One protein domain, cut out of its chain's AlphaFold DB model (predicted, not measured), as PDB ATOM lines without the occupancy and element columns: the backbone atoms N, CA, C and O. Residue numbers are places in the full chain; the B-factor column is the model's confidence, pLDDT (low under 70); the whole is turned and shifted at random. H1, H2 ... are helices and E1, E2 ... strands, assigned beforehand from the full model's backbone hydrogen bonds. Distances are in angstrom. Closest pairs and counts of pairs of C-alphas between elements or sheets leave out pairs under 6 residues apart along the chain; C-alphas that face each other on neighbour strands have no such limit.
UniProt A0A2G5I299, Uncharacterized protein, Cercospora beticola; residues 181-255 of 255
ATOM      1  N   ARG A 181     124.716  85.366 119.509       92.88
ATOM      2  CA  ARG A 181     124.010  86.597 119.178       92.88
ATOM      3  C   ARG A 181     122.628  86.321 118.606       92.88
ATOM      4  O   ARG A 181     122.473  85.507 117.701       92.88
ATOM      5  N   ILE A 182     121.625  87.048 119.087       91.12
ATOM      6  CA  ILE A 182     120.279  87.084 118.514       91.12
ATOM      7  C   ILE A 182     119.966  88.518 118.115       91.12
ATOM      8  O   ILE A 182     119.932  89.402 118.959       91.12
ATOM      9  N   HIS A 183     119.680  88.752 116.844       90.75
ATOM     10  CA  HIS A 183     119.200  90.033 116.347       90.75
ATOM     11  C   HIS A 183     117.676  90.023 116.291       90.75
ATOM     12  O   HIS A 183     117.100  89.392 115.409       90.75
ATOM     13  N   HIS A 184     117.011  90.746 117.184       89.50
ATOM     14  CA  HIS A 184     115.565  90.913 117.159       89.50
ATOM     15  C   HIS A 184     115.198  92.274 116.561       89.50
ATOM     16  O   HIS A 184     115.427  93.332 117.153       89.50
ATOM     17  N   ASN A 185     114.632  92.256 115.356       84.75
ATOM     18  CA  ASN A 185     114.228  93.465 114.643       84.75
ATOM     19  C   ASN A 185     112.863  93.992 115.110       84.75
ATOM     20  O   ASN A 185     111.978  94.227 114.298       84.75
ATOM     21  N   TYR A 186     112.661  94.117 116.417       79.88
ATOM     22  CA  TYR A 186     111.424  94.636 116.987       79.88
ATOM     23  C   TYR A 186     111.457  96.163 117.017       79.88
ATOM     24  O   TYR A 186     112.282  96.757 117.708       79.88
ATOM     25  N   TYR A 187     110.565  96.803 116.263       74.12
ATOM     26  CA  TYR A 187     110.384  98.249 116.332       74.12
ATOM     27  C   TYR A 187     109.384  98.567 117.430       74.12
ATOM     28  O   TYR A 187     108.173  98.501 117.232       74.12
ATOM     29  N   ALA A 188     109.903  98.923 118.596       64.62
ATOM     30  CA  ALA A 188     109.082  99.536 119.617       64.62
ATOM     31  C   ALA A 188     108.727 100.958 119.178       64.62
ATOM     32  O   ALA A 188     109.621 101.788 119.001       64.62
ATOM     33  N   ASP A 189     107.434 101.243 119.035       66.81
ATOM     34  CA  ASP A 189     106.893 102.577 118.736       66.81
ATOM     35  C   ASP A 189     107.007 103.518 119.956       66.81
ATOM     36  O   ASP A 189     106.033 104.066 120.466       66.81
ATOM     37  N   ARG A 190     108.215 103.633 120.518       73.06
ATOM     38  CA  ARG A 190     108.542 104.505 121.650       73.06
ATOM     39  C   ARG A 190     109.647 105.470 121.251       73.06
ATOM     40  O   ARG A 190     110.605 105.093 120.575       73.06
ATOM     41  N   ARG A 191     109.517 106.725 121.684       71.56
ATOM     42  CA  ARG A 191     110.467 107.798 121.363       71.56
ATOM     43  C   ARG A 191     111.589 107.904 122.396       71.56
ATOM     44  O   ARG A 191     111.428 107.561 123.563       71.56
ATOM     45  N   GLY A 192     112.729 108.426 121.957       72.44
ATOM     46  CA  GLY A 192     113.858 108.803 122.800       72.44
ATOM     47  C   GLY A 192     114.462 107.664 123.623       72.44
ATOM     48  O   GLY A 192     114.590 106.519 123.186       72.44
ATOM     49  N   SER A 193     114.834 108.016 124.853       73.69
ATOM     50  CA  SER A 193     115.433 107.129 125.855       73.69
ATOM     51  C   SER A 193     114.550 105.935 126.228       73.69
ATOM     52  O   SER A 193     115.070 104.888 126.620       73.69
ATOM     53  N   GLU A 194     113.232 106.047 126.055       86.00
ATOM     54  CA  GLU A 194     112.303 104.949 126.315       86.00
ATOM     55  C   GLU A 194     112.452 103.813 125.306       86.00
ATOM     56  O   GLU A 194     112.256 102.657 125.679       86.00
ATOM     57  N   SER A 195     112.854 104.114 124.064       87.00
ATOM     58  CA  SER A 195     113.135 103.096 123.045       87.00
ATOM     59  C   SER A 195     114.303 102.207 123.472       87.00
ATOM     60  O   SER A 195     114.202 100.983 123.433       87.00
ATOM     61  N   LYS A 196     115.395 102.817 123.961       89.94
ATOM     62  CA  LYS A 196     116.556 102.077 124.474       89.94
ATOM     63  C   LYS A 196     116.173 101.236 125.687       89.94
ATOM     64  O   LYS A 196     116.453 100.044 125.689       89.94
ATOM     65  N   ARG A 197     115.564 101.846 126.711       91.31
ATOM     66  CA  ARG A 197     115.194 101.123 127.940       91.31
ATOM     67  C   ARG A 197     114.305  99.925 127.616       91.31
ATOM     68  O   ARG A 197     114.568  98.832 128.091       91.31
ATOM     69  N   HIS A 198     113.319 100.122 126.748       90.81
ATOM     70  CA  HIS A 198     112.424  99.048 126.353       90.81
ATOM     71  C   HIS A 198     113.133  97.940 125.560       90.81
ATOM     72  O   HIS A 198     112.866  96.768 125.782       90.81
ATOM     73  N   ALA A 199     114.085  98.276 124.685       92.00
ATOM     74  CA  ALA A 199     114.900  97.269 124.003       92.00
ATOM     75  C   ALA A 199     115.744  96.427 124.980       92.00
ATOM     76  O   ALA A 199     115.874  95.222 124.778       92.00
ATOM     77  N   VAL A 200     116.269  97.037 126.050       94.62
ATOM     78  CA  VAL A 200     116.972  96.324 127.134       94.62
ATOM     79  C   VAL A 200     116.015  95.385 127.876       94.62
ATOM     80  O   VAL A 200     116.342  94.215 128.040       94.62
ATOM     81  N   GLU A 201     114.826  95.866 128.259       94.50
ATOM     82  CA  GLU A 201     113.785  95.060 128.927       94.50
ATOM     83  C   GLU A 201     113.395  93.838 128.077       94.50
ATOM     84  O   GLU A 201     113.417  92.708 128.559       94.50
ATOM     85  N   VAL A 202     113.125  94.041 126.782       92.62
ATOM     86  CA  VAL A 202     112.781  92.949 125.853       92.62
ATOM     87  C   VAL A 202     113.939  91.956 125.706       92.62
ATOM     88  O   VAL A 202     113.710  90.748 125.650       92.62
ATOM     89  N   ALA A 203     115.187  92.434 125.651       95.12
ATOM     90  CA  ALA A 203     116.355  91.558 125.595       95.12
ATOM     91  C   ALA A 203     116.461  90.681 126.854       95.12
ATOM     92  O   ALA A 203     116.661  89.472 126.736       95.12
ATOM     93  N   GLU A 204     116.281  91.268 128.041       96.88
ATOM     94  CA  GLU A 204     116.290  90.546 129.320       96.88
ATOM     95  C   GLU A 204     115.187  89.485 129.395       96.88
ATOM     96  O   GLU A 204     115.453  88.343 129.783       96.88
ATOM     97  N   GLU A 205     113.962  89.832 128.993       94.44
ATOM     98  CA  GLU A 205     112.825  88.906 128.973       94.44
ATOM     99  C   GLU A 205     113.085  87.711 128.050       94.44
ATOM    100  O   GLU A 205     112.832  86.564 128.428       94.44
ATOM    101  N   PHE A 206     113.642  87.954 126.862       93.81
ATOM    102  CA  PHE A 206     113.986  86.896 125.913       93.81
ATOM    103  C   PHE A 206     115.081  85.978 126.449       93.81
ATOM    104  O   PHE A 206     114.974  84.754 126.344       93.81
ATOM    105  N   GLU A 207     116.140  86.548 127.018       96.12
ATOM    106  CA  GLU A 207     117.236  85.755 127.565       96.12
ATOM    107  C   GLU A 207     116.764  84.868 128.712       96.12
ATOM    108  O   GLU A 207     117.097  83.681 128.747       96.12
ATOM    109  N   LEU A 208     115.922  85.410 129.594       95.75
ATOM    110  CA  LEU A 208     115.308  84.648 130.673       95.75
ATOM    111  C   LEU A 208     114.389  83.544 130.132       95.75
ATOM    112  O   LEU A 208     114.494  82.397 130.569       95.75
ATOM    113  N   ALA A 209     113.519  83.862 129.169       92.94
ATOM    114  CA  ALA A 209     112.545  82.921 128.615       92.94
ATOM    115  C   ALA A 209     113.198  81.731 127.892       92.94
ATOM    116  O   ALA A 209     112.640  80.634 127.891       92.94
ATOM    117  N   PHE A 210     114.369  81.937 127.282       92.81
ATOM    118  CA  PHE A 210     115.072  80.912 126.503       92.81
ATOM    119  C   PHE A 210     116.309  80.334 127.197       92.81
ATOM    120  O   PHE A 210     116.983  79.484 126.616       92.81
ATOM    121  N   GLY A 211     116.613  80.761 128.427       94.38
ATOM    122  CA  GLY A 211     117.800  80.313 129.159       94.38
ATOM    123  C   GLY A 211     119.112  80.698 128.468       94.38
ATOM    124  O   GLY A 211     120.069  79.920 128.481       94.38
ATOM    125  N   LEU A 212     119.147  81.870 127.828       95.31
ATOM    126  CA  LEU A 212     120.326  82.405 127.147       95.31
ATOM    127  C   LEU A 212     121.220  83.174 128.129       95.31
ATOM    128  O   LEU A 212     120.807  83.566 129.221       95.31
ATOM    129  N   GLN A 213     122.471  83.397 127.732       95.88
ATOM    130  CA  GLN A 213     123.387  84.249 128.487       95.88
ATOM    131  C   GLN A 213     123.007  85.726 128.334       95.88
ATOM    132  O   GLN A 213     122.501  86.129 127.289       95.88
ATOM    133  N   LYS A 214     123.312  86.536 129.358       97.75
ATOM    134  CA  LYS A 214     123.123  87.988 129.278       97.75
ATOM    135  C   LYS A 214     124.000  88.613 128.195       97.75
ATOM    136  O   LYS A 214     125.180  88.284 128.095       97.75
ATOM    137  N   GLY A 215     123.434  89.539 127.431       97.00
ATOM    138  CA  GLY A 215     124.098  90.262 126.349       97.00
ATOM    139  C   GLY A 215     124.031  89.559 124.990       97.00
ATOM    140  O   GLY A 215     124.540  90.099 124.004       97.00
ATOM    141  N   VAL A 216     123.408  88.378 124.915       96.38
ATOM    142  CA  VAL A 216     123.256  87.599 123.675       96.38
ATOM    143  C   VAL A 216     122.143  88.170 122.807       96.38
ATOM    144  O   VAL A 216     122.267  88.157 121.581       96.38
ATOM    145  N   VAL A 217     121.058  88.674 123.398       95.25
ATOM    146  CA  VAL A 217     119.926  89.214 122.636       95.25
ATOM    147  C   VAL A 217     120.122  90.704 122.390       95.25
ATOM    148  O   VAL A 217     120.287  91.489 123.316       95.25
ATOM    149  N   TRP A 218     120.074  91.090 121.120       94.75
ATOM    150  CA  TRP A 218     120.198  92.456 120.632       94.75
ATOM    151  C   TRP A 218     118.886  92.862 119.980       94.75
ATOM    152  O   TRP A 218     118.497  92.322 118.944       94.75
ATOM    153  N   VAL A 219     118.201  93.822 120.584       92.44
ATOM    154  CA  VAL A 219     116.894  94.307 120.139       92.44
ATOM    155  C   VAL A 219     117.074  95.648 119.451       92.44
ATOM    156  O   VAL A 219     117.831  96.503 119.909       92.44
ATOM    157  N   THR A 220     116.403  95.825 118.317       90.88
ATOM    158  CA  THR A 220     116.445  97.088 117.572       90.88
ATOM    159  C   THR A 220     115.814  98.206 118.396       90.88
ATOM    160  O   THR A 220     114.777  98.025 119.028       90.88
ATOM    161  N   CYS A 221     116.452  99.369 118.410       88.69
ATOM    162  CA  CYS A 221     115.955 100.551 119.100       88.69
ATOM    163  C   CYS A 221     116.190 101.795 118.250       88.69
ATOM    164  O   CYS A 221     117.114 101.857 117.435       88.69
ATOM    165  N   THR A 222     115.348 102.804 118.443       84.94
ATOM    166  CA  THR A 222     115.550 104.096 117.789       84.94
ATOM    167  C   THR A 222     116.498 104.934 118.634       84.94
ATOM    168  O   THR A 222     116.245 105.147 119.822       84.94
ATOM    169  N   ILE A 223     117.578 105.429 118.028       80.88
ATOM    170  CA  ILE A 223     118.505 106.355 118.682       80.88
ATOM    171  C   ILE A 223     118.213 107.767 118.175       80.88
ATOM    172  O   ILE A 223     118.298 108.044 116.978       80.88
ATOM    173  N   TYR A 224     117.880 108.657 119.108       78.12
ATOM    174  CA  TYR A 224     117.623 110.071 118.847       78.12
ATOM    175  C   TYR A 224     118.880 110.903 119.097       78.12
ATOM    176  O   TYR A 224     119.797 110.468 119.798       78.12
ATOM    177  N   SER A 225     118.915 112.095 118.509       74.81
ATOM    178  CA  SER A 225     120.001 113.050 118.707       74.81
ATOM    179  C   SER A 225     120.058 113.566 120.141       74.81
ATOM    180  O   SER A 225     119.031 113.833 120.763       74.81
ATOM    181  N   GLU A 226     121.276 113.734 120.661       74.88
ATOM    182  CA  GLU A 226     121.517 114.295 121.995       74.88
ATOM    183  C   GLU A 226     121.113 115.773 122.088       74.88
ATOM    184  O   GLU A 226     120.839 116.267 123.177       74.88
ATOM    185  N   ASP A 227     121.012 116.471 120.950       80.06
ATOM    186  CA  ASP A 227     120.548 117.862 120.881       80.06
ATOM    187  C   ASP A 227     119.030 118.020 121.103       80.06
ATOM    188  O   ASP A 227     118.510 119.134 121.039       80.06
ATOM    189  N   GLY A 228     118.310 116.921 121.356       69.25
ATOM    190  CA  GLY A 228     116.867 116.921 121.578       69.25
ATOM    191  C   GLY A 228     116.052 117.180 120.311       69.25
ATOM    192  O   GLY A 228     114.833 117.336 120.396       69.25
ATOM    193  N   SER A 229     116.683 117.224 119.133       72.44
ATOM    194  CA  SER A 229     115.943 117.281 117.882       72.44
ATOM    195  C   SER A 229     115.234 115.946 117.636       72.44
ATOM    196  O   SER A 229     115.822 114.869 117.738       72.44
ATOM    197  N   ASP A 230     113.962 116.016 117.238       64.62
ATOM    198  CA  ASP A 230     113.129 114.867 116.831       64.62
ATOM    199  C   ASP A 230     113.613 114.234 115.501       64.62
ATOM    200  O   ASP A 230     112.887 113.515 114.813       64.62
ATOM    201  N   ARG A 231     114.853 114.529 115.090       68.62
ATOM    202  CA  ARG A 231     115.470 113.969 113.898       68.62
ATOM    203  C   ARG A 231     115.876 112.540 114.208       68.62
ATOM    204  O   ARG A 231     116.754 112.280 115.030       68.62
ATOM    205  N   PHE A 232     115.223 111.618 113.514       62.84
ATOM    206  CA  PHE A 232     115.624 110.226 113.464       62.84
ATOM    207  C   PHE A 232     117.063 110.153 112.951       62.84
ATOM    208  O   PHE A 232     117.326 110.503 111.800       62.84
ATOM    209  N   LEU A 233     117.995 109.765 113.819       61.91
ATOM    210  CA  LEU A 233     119.398 109.689 113.446       61.91
ATOM    211  C   LEU A 233     119.699 108.325 112.821       61.91
ATOM    212  O   LEU A 233     120.045 108.267 111.647       61.91
ATOM    213  N   TYR A 234     119.537 107.228 113.571       69.69
ATOM    214  CA  TYR A 234     119.897 105.877 113.114       69.69
ATOM    215  C   TYR A 234     119.107 104.797 113.882       69.69
ATOM    216  O   TYR A 234     118.715 105.023 115.031       69.69
ATOM    217  N   ASN A 235     118.946 103.593 113.306       80.38
ATOM    218  CA  ASN A 235     118.591 102.427 114.127       80.38
ATOM    219  C   ASN A 235     119.827 101.954 114.894       80.38
ATOM    220  O   ASN A 235     120.896 101.737 114.321       80.38
ATOM    221  N   GLY A 236     119.670 101.790 116.198       87.38
ATOM    222  CA  GLY A 236     120.610 101.081 117.044       87.38
ATOM    223  C   GLY A 236     120.131  99.671 117.336       87.38
ATOM    224  O   GLY A 236     119.003  99.289 117.019       87.38
ATOM    225  N   MET A 237     120.988  98.902 117.987       91.62
ATOM    226  CA  MET A 237     120.576  97.714 118.718       91.62
ATOM    227  C   MET A 237     121.094  97.823 120.145       91.62
ATOM    228  O   MET A 237     122.224  98.264 120.347       91.62
ATOM    229  N   ALA A 238     120.277  97.436 121.118       93.69
ATOM    230  CA  ALA A 238     120.671  97.360 122.517       93.69
ATOM    231  C   ALA A 238     120.523  95.931 123.037       93.69
ATOM    232  O   ALA A 238     119.618  95.215 122.602       93.69
ATOM    233  N   ASN A 239     121.397  95.522 123.953       96.75
ATOM    234  CA  ASN A 239     121.284  94.239 124.646       96.75
ATOM    235  C   ASN A 239     120.882  94.415 126.115       96.75
ATOM    236  O   ASN A 239     120.796  95.534 126.621       96.75
ATOM    237  N   SER A 240     120.667  93.304 126.817       97.19
ATOM    238  CA  SER A 240     120.297  93.301 128.237       97.19
ATOM    239  C   SER A 240     121.351  93.900 129.174       97.19
ATOM    240  O   SER A 240     121.038  94.282 130.296       97.19
ATOM    241  N   LEU A 241     122.606  94.029 128.732       97.38
ATOM    242  CA  LEU A 241     123.666  94.704 129.489       97.38
ATOM    243  C   LEU A 241     123.636  96.232 129.299       97.38
ATOM    244  O   LEU A 241     124.430  96.953 129.903       97.38
ATOM    245  N   GLY A 242     122.727  96.746 128.465       95.06
ATOM    246  CA  GLY A 242     122.610  98.166 128.145       95.06
ATOM    247  C   GLY A 242     123.651  98.670 127.142       95.06
ATOM    248  O   GLY A 242     123.699  99.885 126.887       95.06
ATOM    249  N   GLU A 243     124.452  97.764 126.573       95.88
ATOM    250  CA  GLU A 243     125.368  98.046 125.471       95.88
ATOM    251  C   GLU A 243     124.565  98.443 124.236       95.88
ATOM    252  O   GLU A 243     123.439  97.984 124.037       95.88
ATOM    253  N   VAL A 244     125.130  99.327 123.416       92.38
ATOM    254  CA  VAL A 244     124.453  99.850 122.228       92.38
ATOM    255  C   VAL A 244     125.385  99.767 121.031       92.38
ATOM    256  O   VAL A 244     126.469 100.345 121.037       92.38
ATOM    257  N   GLU A 245     124.924  99.100 119.980       92.19
ATOM    258  CA  GLU A 245     125.572  99.071 118.676       92.19
ATOM    259  C   GLU A 245     124.833 100.031 117.743       92.19
ATOM    260  O   GLU A 245     123.630  99.898 117.504       92.19
ATOM    261  N   LYS A 246     125.549 101.022 117.210       89.00
ATOM    262  CA  LYS A 246     125.004 101.943 116.209       89.00
ATOM    263  C   LYS A 246     125.104 101.275 114.839       89.00
ATOM    264  O   LYS A 246     126.213 101.036 114.369       89.00
ATOM    265  N   LYS A 247     123.977 101.021 114.165       80.00
ATOM    266  CA  LYS A 247     124.016 100.631 112.751       80.00
ATOM    267  C   LYS A 247     124.110 101.891 111.908       80.00
ATOM    268  O   LYS A 247     123.158 102.663 111.817       80.00
ATOM    269  N   ALA A 248     125.267 102.097 111.289       65.31
ATOM    270  CA  ALA A 248     125.395 103.098 110.246       65.31
ATOM    271  C   ALA A 248     124.492 102.674 109.081       65.31
ATOM    272  O   ALA A 248     124.812 101.733 108.355       65.31
ATOM    273  N   TYR A 249     123.355 103.346 108.897       59.84
ATOM    274  CA  TYR A 249     122.742 103.332 107.579       59.84
ATOM    275  C   TYR A 249     123.692 104.096 106.677       59.84
ATOM    276  O   TYR A 249     123.967 105.272 106.904       59.84
ATOM    277  N   THR A 250     124.222 103.410 105.669       52.50
ATOM    278  CA  THR A 250     124.737 104.094 104.491       52.50
ATOM    279  C   THR A 250     123.601 105.003 104.043       52.50
ATOM    280  O   THR A 250     122.513 104.490 103.783       52.50
ATOM    281  N   GLU A 251     123.797 106.325 104.072       48.66
ATOM    282  CA  GLU A 251     122.813 107.274 103.553       48.66
ATOM    283  C   GLU A 251     122.370 106.761 102.184       48.66
ATOM    284  O   GLU A 251     123.138 106.792 101.220       48.66
ATOM    285  N   VAL A 252     121.148 106.236 102.095       45.03
ATOM    286  CA  VAL A 252     120.550 105.937 100.803       45.03
ATOM    287  C   VAL A 252     120.223 107.307 100.234       45.03
ATOM    288  O   VAL A 252     119.156 107.859 100.489       45.03
ATOM    289  N   ARG A 253     121.196 107.910  99.545       38.31
ATOM    290  CA  ARG A 253     120.956 109.100  98.738       38.31
ATOM    291  C   ARG A 253     119.950 108.688  97.677       38.31
ATOM    292  O   ARG A 253     120.300 107.995  96.725       38.31
ATOM    293  N   VAL A 254     118.695 109.060  97.894       39.75
ATOM    294  CA  VAL A 254     117.671 109.032  96.857       39.75
ATOM    295  C   VAL A 254     118.132 110.052  95.817       39.75
ATOM    296  O   VAL A 254     118.098 111.253  96.086       39.75
ATOM    297  N   LEU A 255     118.700 109.557  94.714       45.84
ATOM    298  CA  LEU A 255     119.040 110.354  93.534       45.84
ATOM    299  C   LEU A 255     117.779 110.639  92.719       45.84
ATOM    300  O   LEU A 255     116.948 109.710  92.596       45.84
TER     301      LEU A 255
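AT A GLANCE: This is residues 181 to 255 of the 255 residues of an uncharacterized protein of Cercospora beticola (UniProt A0A2G5I299). A curled sheet of four strands has one long helix, H1, packed along one face over E2 and E3, and at the chain's end the tail of residues 250 to 255 sticks out from this body. The printed part has 75 residues with one named helix and four named strands, in the order E1, H1, E2, E3, E4. The sheet runs E1, E2, E3, E4 and is mixed, E1 beside E2 parallel and the other neighbours antiparallel; the class is mixed, helices and strands. The whole is compact, with a radius of gyration of the C-alphas of 13.1 A, yet elongated in outline, spanning 45 by 25 by 18 A.

HOW THE PARTS SIT: Start at the first printed residue with E1, residues 181 to 184, an edge strand. After a short link comes H1, residues 193 to 210, and then E2, residues 217 to 224, the parallel neighbour of E1 at 52 degrees; look for N 218 and O 182, 2.7 A apart and within hydrogen-bond range. E1, H1 and E2 make a strand-helix-strand unit, two parallel neighbour strands with a helix between, and its crossover is right-handed. H1 is on the sheet at a height over the sheet of 8.3 A, and on the local plane its line stands at 5 degrees to E2, along the strands. H1 touches E2, the closest C-alphas being those of Ala 203 and Val 217, 5.2 A apart. These are two layers, a helix on one face of a sheet. In H1 every O i to N i+4 pair is within hydrogen-bond range. Next find E3, residues 232 to 239, which forms a hairpin with E2, antiparallel at 153 degrees, with N 236 and O 221 at 2.8 A. H1 touches E3 too, at Val 200 and Asn 239, whose C-alphas, the closest of the two, are 5.4 A apart. A tight link leads to the other edge strand, E4, residues 244 to 246, in a hairpin with E3, antiparallel at 142 degrees, where N 245 and O 237 are 2.9 A apart. E2, E3 and E4 are a meander, each strand the antiparallel neighbour of the one before.

IN THESE COORDINATES: Find C-alpha 181 at (124.010, 86.597, 119.178), where E1 begins. H1 starts at C-alpha 193, (115.433, 107.129, 125.855), and spans 26.2 A. E2 spans 21.3 A and E3 20.3 A. E4 ends at C-alpha 246, (125.004, 101.943, 116.209).

THE WHOLE: The C-alphas farthest apart are those of Gly 211 and Leu 255, 46.6 A. The printed part has no cut, and no link is long. The sheet is only just strongly twisted, its C-alphas up to 4.1 A off the best plane. The mean pLDDT of the printed part is 82.2; look for values under 70 at residues 188 to 189, 228, 230 to 234 and 248 to 255.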